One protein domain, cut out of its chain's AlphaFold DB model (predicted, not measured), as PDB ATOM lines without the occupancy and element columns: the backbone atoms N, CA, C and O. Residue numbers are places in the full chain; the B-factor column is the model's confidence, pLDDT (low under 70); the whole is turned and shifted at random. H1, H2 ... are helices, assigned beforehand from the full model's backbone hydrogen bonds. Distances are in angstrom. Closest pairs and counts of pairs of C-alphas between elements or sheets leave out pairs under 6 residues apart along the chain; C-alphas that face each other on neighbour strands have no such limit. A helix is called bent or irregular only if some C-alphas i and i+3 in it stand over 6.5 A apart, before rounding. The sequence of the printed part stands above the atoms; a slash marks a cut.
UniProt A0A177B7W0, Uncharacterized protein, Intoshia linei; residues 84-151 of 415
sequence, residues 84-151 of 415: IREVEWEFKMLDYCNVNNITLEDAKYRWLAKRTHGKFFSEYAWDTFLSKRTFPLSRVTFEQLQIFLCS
ATOM      1  N   ILE A  84      70.613 120.956 117.577       88.75
ATOM      2  CA  ILE A  84      71.647 121.847 117.034       88.75
ATOM      3  C   ILE A  84      71.619 123.186 117.756       88.75
ATOM      4  O   ILE A  84      72.671 123.673 118.149       88.75
ATOM      5  N   ARG A  85      70.438 123.771 117.976       85.31
ATOM      6  CA  ARG A  85      70.319 125.063 118.664       85.31
ATOM      7  C   ARG A  85      70.790 125.000 120.107       85.31
ATOM      8  O   ARG A  85      71.395 125.959 120.568       85.31
ATOM      9  N   GLU A  86      70.515 123.909 120.810       80.56
ATOM     10  CA  GLU A  86      70.989 123.713 122.177       80.56
ATOM     11  C   GLU A  86      72.518 123.575 122.207       80.56
ATOM     12  O   GLU A  86      73.196 124.306 122.932       80.56
ATOM     13  N   VAL A  87      73.067 122.720 121.341       84.19
ATOM     14  CA  VAL A  87      74.490 122.368 121.345       84.19
ATOM     15  C   VAL A  87      75.377 123.438 120.688       84.19
ATOM     16  O   VAL A  87      76.545 123.569 121.041       84.19
ATOM     17  N   GLU A  88      74.853 124.267 119.781       85.25
ATOM     18  CA  GLU A  88      75.593 125.375 119.149       85.25
ATOM     19  C   GLU A  88      76.123 126.364 120.197       85.25
ATOM     20  O   GLU A  88      77.249 126.855 120.094       85.25
ATOM     21  N   TRP A  89      75.331 126.643 121.234       72.75
ATOM     22  CA  TRP A  89      75.771 127.494 122.339       72.75
ATOM     23  C   TRP A  89      76.851 126.831 123.185       72.75
ATOM     24  O   TRP A  89      77.774 127.513 123.623       72.75
ATOM     25  N   GLU A  90      76.744 125.525 123.420       75.81
ATOM     26  CA  GLU A  90      77.742 124.766 124.178       75.81
ATOM     27  C   GLU A  90      79.071 124.707 123.419       75.81
ATOM     28  O   GLU A  90      80.125 124.964 123.996       75.81
ATOM     29  N   PHE A  91      79.015 124.492 122.104       84.62
ATOM     30  CA  PHE A  91      80.185 124.558 121.238       84.62
ATOM     31  C   PHE A  91      80.858 125.934 121.310       84.62
ATOM     32  O   PHE A  91      82.057 126.010 121.560       84.62
ATOM     33  N   LYS A  92      80.092 127.027 121.167       81.06
ATOM     34  CA  LYS A  92      80.622 128.402 121.274       81.06
ATOM     35  C   LYS A  92      81.215 128.711 122.650       81.06
ATOM     36  O   LYS A  92      82.084 129.565 122.756       81.06
ATOM     37  N   MET A  93      80.756 128.042 123.711       71.19
ATOM     38  CA  MET A  93      81.363 128.182 125.039       71.19
ATOM     39  C   MET A  93      82.715 127.478 125.157       71.19
ATOM     40  O   MET A  93      83.576 127.967 125.887       71.19
ATOM     41  N   LEU A  94      82.885 126.337 124.490       76.44
ATOM     42  CA  LEU A  94      84.145 125.593 124.469       76.44
ATOM     43  C   LEU A  94      85.158 126.227 123.506       76.44
ATOM     44  O   LEU A  94      86.354 126.228 123.787       76.44
ATOM     45  N   ASP A  95      84.682 126.830 122.420       79.69
ATOM     46  CA  ASP A  95      85.474 127.625 121.480       79.69
ATOM     47  C   ASP A  95      85.696 129.058 121.993       79.69
ATOM     48  O   ASP A  95      85.284 130.050 121.393       79.69
ATOM     49  N   TYR A  96      86.354 129.178 123.146       64.38
ATOM     50  CA  TYR A  96      86.595 130.468 123.799       64.38
ATOM     51  C   TYR A  96      87.400 131.453 122.932       64.38
ATOM     52  O   TYR A  96      87.189 132.662 122.993       64.38
ATOM     53  N   CYS A  97      88.284 130.935 122.077       70.00
ATOM     54  CA  CYS A  97      89.073 131.739 121.147       70.00
ATOM     55  C   CYS A  97      88.299 132.127 119.871       70.00
ATOM     56  O   CYS A  97      88.857 132.820 119.021       70.00
ATOM     57  N   ASN A  98      87.041 131.688 119.729       70.00
ATOM     58  CA  ASN A  98      86.163 131.954 118.588       70.00
ATOM     59  C   ASN A  98      86.802 131.582 117.233       70.00
ATOM     60  O   ASN A  98      86.634 132.281 116.232       70.00
ATOM     61  N   VAL A  99      87.577 130.490 117.209       78.88
ATOM     62  CA  VAL A  99      88.283 129.973 116.017       78.88
ATOM     63  C   VAL A  99      87.423 128.931 115.284       78.88
ATOM     64  O   VAL A  99      87.859 128.280 114.333       78.88
ATOM     65  N   ASN A 100      86.182 128.757 115.735       82.75
ATOM     66  CA  ASN A 100      85.189 127.801 115.275       82.75
ATOM     67  C   ASN A 100      85.670 126.341 115.336       82.75
ATOM     68  O   ASN A 100      85.271 125.511 114.517       82.75
ATOM     69  N   ASN A 101      86.550 126.013 116.289       85.44
ATOM     70  CA  ASN A 101      87.063 124.659 116.480       85.44
ATOM     71  C   ASN A 101      87.347 124.345 117.952       85.44
ATOM     72  O   ASN A 101      87.817 125.190 118.703       85.44
ATOM     73  N   ILE A 102      87.096 123.097 118.347       85.19
ATOM     74  CA  ILE A 102      87.362 122.590 119.699       85.19
ATOM     75  C   ILE A 102      88.218 121.324 119.639       85.19
ATOM     76  O   ILE A 102      88.354 120.689 118.584       85.19
ATOM     77  N   THR A 103      88.829 120.954 120.764       85.62
ATOM     78  CA  THR A 103      89.615 119.718 120.849       85.62
ATOM     79  C   THR A 103      88.713 118.483 120.754       85.62
ATOM     80  O   THR A 103      87.507 118.547 120.997       85.62
ATOM     81  N   LEU A 104      89.287 117.335 120.384       85.75
ATOM     82  CA  LEU A 104      88.529 116.080 120.305       85.75
ATOM     83  C   LEU A 104      88.079 115.588 121.670       85.75
ATOM     84  O   LEU A 104      87.001 115.012 121.781       85.75
ATOM     85  N   GLU A 105      88.877 115.845 122.699       80.31
ATOM     86  CA  GLU A 105      88.513 115.535 124.072       80.31
ATOM     87  C   GLU A 105      87.336 116.398 124.536       80.31
ATOM     88  O   GLU A 105      86.382 115.866 125.108       80.31
ATOM     89  N   ASP A 106      87.335 117.693 124.203       82.00
ATOM     90  CA  ASP A 106      86.204 118.565 124.516       82.00
ATOM     91  C   ASP A 106      84.937 118.129 123.761       82.00
ATOM     92  O   ASP A 106      83.861 118.007 124.343       82.00
ATOM     93  N   ALA A 107      85.069 117.792 122.477       83.25
ATOM     94  CA  ALA A 107      83.948 117.329 121.665       83.25
ATOM     95  C   ALA A 107      83.373 115.973 122.130       83.25
ATOM     96  O   ALA A 107      82.156 115.762 122.074       83.25
ATOM     97  N   LYS A 108      84.238 115.056 122.585       81.69
ATOM     98  CA  LYS A 108      83.882 113.688 122.992       81.69
ATOM     99  C   LYS A 108      83.407 113.608 124.441       81.69
ATOM    100  O   LYS A 108      82.315 113.105 124.716       81.69
ATOM    101  N   TYR A 109      84.258 114.057 125.361       66.12
ATOM    102  CA  TYR A 109      84.155 113.798 126.794       66.12
ATOM    103  C   TYR A 109      83.738 115.031 127.585       66.12
ATOM    104  O   TYR A 109      82.928 114.884 128.503       66.12
ATOM    105  N   ARG A 110      84.178 116.240 127.204       58.53
ATOM    106  CA  ARG A 110      83.681 117.470 127.842       58.53
ATOM    107  C   ARG A 110      82.385 117.972 127.196       58.53
ATOM    108  O   ARG A 110      82.305 119.087 126.701       58.53
ATOM    109  N   TRP A 111      81.338 117.162 127.357       58.31
ATOM    110  CA  TRP A 111      79.930 117.589 127.369       58.31
ATOM    111  C   TRP A 111      79.149 117.668 126.056       58.31
ATOM    112  O   TRP A 111      77.933 117.770 126.162       58.31
ATOM    113  N   LEU A 112      79.737 117.526 124.862       74.56
ATOM    114  CA  LEU A 112      78.926 117.473 123.632       74.56
ATOM    115  C   LEU A 112      78.396 116.061 123.349       74.56
ATOM    116  O   LEU A 112      77.258 115.730 123.674       74.56
ATOM    117  N   ALA A 113      79.220 115.180 122.788       82.81
ATOM    118  CA  ALA A 113      78.755 113.905 122.249       82.81
ATOM    119  C   ALA A 113      78.112 112.978 123.296       82.81
ATOM    120  O   ALA A 113      76.977 112.520 123.132       82.81
ATOM    121  N   LYS A 114      78.816 112.732 124.408       81.88
ATOM    122  CA  LYS A 114      78.359 111.816 125.462       81.88
ATOM    123  C   LYS A 114      77.101 112.303 126.184       81.88
ATOM    124  O   LYS A 114      76.320 111.490 126.667       81.88
ATOM    125  N   ARG A 115      76.878 113.617 126.244       77.25
ATOM    126  CA  ARG A 115      75.688 114.213 126.863       77.25
ATOM    127  C   ARG A 115      74.505 114.213 125.909       77.25
ATOM    128  O   ARG A 115      73.442 113.749 126.305       77.25
ATOM    129  N   THR A 116      74.695 114.682 124.671       82.38
ATOM    130  CA  THR A 116      73.632 114.723 123.657       82.38
ATOM    131  C   THR A 116      73.089 113.324 123.380       82.38
ATOM    132  O   THR A 116      71.882 113.137 123.264       82.38
ATOM    133  N   HIS A 117      73.962 112.314 123.319       84.31
ATOM    134  CA  HIS A 117      73.539 110.922 123.122       84.31
ATOM    135  C   HIS A 117      73.196 110.211 124.439       84.31
ATOM    136  O   HIS A 117      72.497 109.196 124.439       84.31
ATOM    137  N   GLY A 118      73.658 110.733 125.577       82.81
ATOM    138  CA  GLY A 118      73.407 110.182 126.904       82.81
ATOM    139  C   GLY A 118      73.785 108.702 126.997       82.81
ATOM    140  O   GLY A 118      74.884 108.287 126.635       82.81
ATOM    141  N   LYS A 119      72.835 107.873 127.444       78.81
ATOM    142  CA  LYS A 119      73.006 106.410 127.545       78.81
ATOM    143  C   LYS A 119      73.193 105.696 126.199       78.81
ATOM    144  O   LYS A 119      73.537 104.520 126.196       78.81
ATOM    145  N   PHE A 120      72.923 106.376 125.088       80.06
ATOM    146  CA  PHE A 120      73.084 105.848 123.736       80.06
ATOM    147  C   PHE A 120      74.426 106.232 123.107       80.06
ATOM    148  O   PHE A 120      74.707 105.845 121.974       80.06
ATOM    149  N   PHE A 121      75.267 106.987 123.822       85.19
ATOM    150  CA  PHE A 121      76.606 107.289 123.343       85.19
ATOM    151  C   PHE A 121      77.393 105.993 123.108       85.19
ATOM    152  O   PHE A 121      77.444 105.109 123.965       85.19
ATOM    153  N   SER A 122      78.023 105.898 121.941       84.06
ATOM    154  CA  SER A 122      78.790 104.733 121.521       84.06
ATOM    155  C   SER A 122      80.203 105.162 121.157       84.06
ATOM    156  O   SER A 122      80.397 105.918 120.205       84.06
ATOM    157  N   GLU A 123      81.187 104.635 121.891       83.44
ATOM    158  CA  GLU A 123      82.616 104.808 121.590       83.44
ATOM    159  C   GLU A 123      82.921 104.390 120.146       83.44
ATOM    160  O   GLU A 123      83.555 105.123 119.398       83.44
ATOM    161  N   TYR A 124      82.328 103.280 119.697       84.31
ATOM    162  CA  TYR A 124      82.452 102.820 118.315       84.31
ATOM    163  C   TYR A 124      81.885 103.818 117.296       84.31
ATOM    164  O   TYR A 124      82.490 104.047 116.248       84.31
ATOM    165  N   ALA A 125      80.724 104.420 117.578       83.44
ATOM    166  CA  ALA A 125      80.133 105.414 116.682       83.44
ATOM    167  C   ALA A 125      80.994 106.682 116.619       83.44
ATOM    168  O   ALA A 125      81.149 107.261 115.546       83.44
ATOM    169  N   TRP A 126      81.583 107.080 117.750       88.00
ATOM    170  CA  TRP A 126      82.525 108.190 117.817       88.00
ATOM    171  C   TRP A 126      83.797 107.910 117.009       88.00
ATOM    172  O   TRP A 126      84.184 108.719 116.170       88.00
ATOM    173  N   ASP A 127      84.411 106.742 117.185       86.69
ATOM    174  CA  ASP A 127      85.622 106.365 116.451       86.69
ATOM    175  C   ASP A 127      85.345 106.213 114.946       86.69
ATOM    176  O   ASP A 127      86.152 106.619 114.111       86.69
ATOM    177  N   THR A 128      84.157 105.713 114.583       86.75
ATOM    178  CA  THR A 128      83.676 105.666 113.191       86.75
ATOM    179  C   THR A 128      83.471 107.063 112.611       86.75
ATOM    180  O   THR A 128      83.718 107.292 111.428       86.75
ATOM    181  N   PHE A 129      83.003 108.015 113.417       89.12
ATOM    182  CA  PHE A 129      82.933 109.413 113.010       89.12
ATOM    183  C   PHE A 129      84.335 109.981 112.767       89.12
ATOM    184  O   PHE A 129      84.558 110.584 111.720       89.12
ATOM    185  N   LEU A 130      85.286 109.746 113.677       88.31
ATOM    186  CA  LEU A 130      86.659 110.230 113.531       88.31
ATOM    187  C   LEU A 130      87.364 109.644 112.305       88.31
ATOM    188  O   LEU A 130      88.016 110.388 111.577       88.31
ATOM    189  N   SER A 131      87.207 108.346 112.039       86.06
ATOM    190  CA  SER A 131      87.857 107.672 110.907       86.06
ATOM    191  C   SER A 131      87.340 108.126 109.541       86.06
ATOM    192  O   SER A 131      88.064 108.046 108.553       86.06
ATOM    193  N   LYS A 132      86.109 108.649 109.475       85.88
ATOM    194  CA  LYS A 132      85.530 109.232 108.254       85.88
ATOM    195  C   LYS A 132      85.998 110.664 107.981       85.88
ATOM    196  O   LYS A 132      85.671 111.213 106.930       85.88
ATOM    197  N   ARG A 133      86.722 111.296 108.910       86.31
ATOM    198  CA  ARG A 133      87.249 112.656 108.731       86.31
ATOM    199  C   ARG A 133      88.541 112.616 107.926       86.31
ATOM    200  O   ARG A 133      89.359 111.723 108.098       86.31
ATOM    201  N   THR A 134      88.763 113.656 107.126       82.12
ATOM    202  CA  THR A 134      90.014 113.862 106.377       82.12
ATOM    203  C   THR A 134      91.234 113.901 107.300       82.12
ATOM    204  O   THR A 134      92.296 113.409 106.938       82.12
ATOM    205  N   PHE A 135      91.062 114.450 108.507       82.19
ATOM    206  CA  PHE A 135      92.086 114.516 109.549       82.19
ATOM    207  C   PHE A 135      91.506 114.001 110.880       82.19
ATOM    208  O   PHE A 135      90.909 114.773 111.635       82.19
ATOM    209  N   PRO A 136      91.638 112.696 111.187       81.44
ATOM    210  CA  PRO A 136      90.982 112.077 112.343       81.44
ATOM    211  C   PRO A 136      91.379 112.673 113.698       81.44
ATOM    212  O   PRO A 136      90.534 112.774 114.586       81.44
ATOM    213  N   LEU A 137      92.639 113.102 113.838       81.31
ATOM    214  CA  LEU A 137      93.218 113.615 115.087       81.31
ATOM    215  C   LEU A 137      93.187 115.148 115.205       81.31
ATOM    216  O   LEU A 137      93.539 115.691 116.249       81.31
ATOM    217  N   SER A 138      92.764 115.867 114.161       85.31
ATOM    218  CA  SER A 138      92.702 117.328 114.220       85.31
ATOM    219  C   SER A 138      91.498 117.801 115.032       85.31
ATOM    220  O   SER A 138      90.479 117.104 115.131       85.31
ATOM    221  N   ARG A 139      91.571 119.046 115.519       86.00
ATOM    222  CA  ARG A 139      90.426 119.763 116.102       86.00
ATOM    223  C   ARG A 139      89.206 119.708 115.188       86.00
ATOM    224  O   ARG A 139      89.335 119.580 113.967       86.00
ATOM    225  N   VAL A 140      88.031 119.777 115.796       87.81
ATOM    226  CA  VAL A 140      86.754 119.573 115.114       87.81
ATOM    227  C   VAL A 140      85.926 120.851 115.133       87.81
ATOM    228  O   VAL A 140      85.866 121.557 116.140       87.81
ATOM    229  N   THR A 141      85.309 121.162 113.998       89.38
ATOM    230  CA  THR A 141      84.403 122.303 113.853       89.38
ATOM    231  C   THR A 141      82.979 121.908 114.226       89.38
ATOM    232  O   THR A 141      82.619 120.726 114.212       89.38
ATOM    233  N   PHE A 142      82.129 122.892 114.526       88.19
ATOM    234  CA  PHE A 142      80.738 122.597 114.858       88.19
ATOM    235  C   PHE A 142      80.014 121.924 113.690       88.19
ATOM    236  O   PHE A 142      79.316 120.935 113.886       88.19
ATOM    237  N   GLU A 143      80.230 122.406 112.465       86.31
ATOM    238  CA  GLU A 143      79.623 121.849 111.252       86.31
ATOM    239  C   GLU A 143      79.933 120.356 111.071       86.31
ATOM    240  O   GLU A 143      79.033 119.570 110.773       86.31
ATOM    241  N   GLN A 144      81.177 119.944 111.347       86.25
ATOM    242  CA  GLN A 144      81.573 118.534 111.315       86.25
ATOM    243  C   GLN A 144      80.841 117.703 112.379       86.25
ATOM    244  O   GLN A 144      80.473 116.559 112.118       86.25
ATOM    245  N   LEU A 145      80.599 118.265 113.567       88.50
ATOM    246  CA  LEU A 145      79.942 117.557 114.668       88.50
ATOM    247  C   LEU A 145      78.423 117.469 114.531       88.50
ATOM    248  O   LEU A 145      77.838 116.488 114.985       88.50
ATOM    249  N   GLN A 146      77.766 118.467 113.935       88.75
ATOM    250  CA  GLN A 146      76.303 118.580 113.952       88.75
ATOM    251  C   GLN A 146      75.597 117.302 113.476       88.75
ATOM    252  O   GLN A 146      74.576 116.912 114.045       88.75
ATOM    253  N   ILE A 147      76.107 116.644 112.425       88.31
ATOM    254  CA  ILE A 147      75.494 115.414 111.889       88.31
ATOM    255  C   ILE A 147      75.617 114.279 112.900       88.31
ATOM    256  O   ILE A 147      74.628 113.596 113.171       88.31
ATOM    257  N   PHE A 148      76.804 114.105 113.479       89.50
ATOM    258  CA  PHE A 148      77.053 113.088 114.492       89.50
ATOM    259  C   PHE A 148      76.154 113.297 115.719       89.50
ATOM    260  O   PHE A 148      75.463 112.377 116.146       89.50
ATOM    261  N   LEU A 149      76.085 114.524 116.236       88.12
ATOM    262  CA  LEU A 149      75.290 114.864 117.420       88.12
ATOM    263  C   LEU A 149      73.797 114.588 117.218       88.12
ATOM    264  O   LEU A 149      73.134 114.060 118.107       88.12
ATOM    265  N   CYS A 150      73.283 114.880 116.027       87.62
ATOM    266  CA  CYS A 150      71.892 114.615 115.675       87.62
ATOM    267  C   CYS A 150      71.590 113.130 115.446       87.62
ATOM    268  O   CYS A 150      70.447 112.708 115.629       87.62
ATOM    269  N   SER A 151      72.588 112.339 115.056       85.81
ATOM    270  CA  SER A 151      72.441 110.915 114.741       85.81
ATOM    271  C   SER A 151      72.611 110.072 116.004       85.81
ATOM    272  O   SER A 151      73.619 109.391 116.177       85.81
TER     273      SER A 151
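Overview. This is residues 84 to 151 of the 415 residues of an uncharacterized protein of Intoshia linei (UniProt A0A177B7W0). Five short helices make a small cluster in which H1, the longest, and H3 both pack on H5, while H4 lies beyond H5 from H1. The chain before H2 and the chain before H5 come together in a short antiparallel pairing of residues 101 to 102 with 140 to 141. The printed part has 68 residues with five named helices, H1 to H5 in chain order, and no named strand; its class is all helix. It is compact, with a radius of gyration of the C-alphas of 11.0 A, and its spans are 30, 26 and 17 A.

Along the chain. H1, residues 84 to 94, begins at C-alpha 84 (71.647, 121.847, 117.034) and is 15.0 A long. H5 is residues 142 to 150, 11.9 A, ending at C-alpha 150 (71.892, 114.615, 115.675). H3 is residues 113 to 120, 10.0 A; H4 is residues 123 to 131, 12.2 A; H2 is residues 104 to 108, 5.9 A. H3 is irregular, with C-alphas 116 and 119 9.2 A apart, and H5 only just so, with C-alphas 144 and 147 6.9 A apart.

Arrangement. H1 touches H5 at a steep tilt of 48 degrees, opposite ways; their closest C-alphas, of Ile 84 and Gln 146, are 6.5 A apart. H5 touches H3 at a shallow tilt of 15 degrees, the same way, closest at the C-alphas of Ala 113 and Leu 149, 6.0 A. H4 and H5 are close but not clearly touching, closest at the C-alphas of Phe 129 and Phe 148, 7.1 A. H2 and H3 are also close but not clearly touching, closest at the C-alphas of Ala 107 and Ala 113, 6.2 A. H1 and H4 are apart. Every O i to N i+4 pair is within hydrogen-bond range in H2 and H4, against 5 of 7 in H1, 2 of 4 in H3 and 3 of 5 in H5.

Size, cuts and confidence. The C-alphas farthest apart, of Cys 97 and Lys 119, are 30.7 A apart. The printed part has no cut and no long link. The model's pLDDT is under 70 at residue 96 and residues 109 to 111.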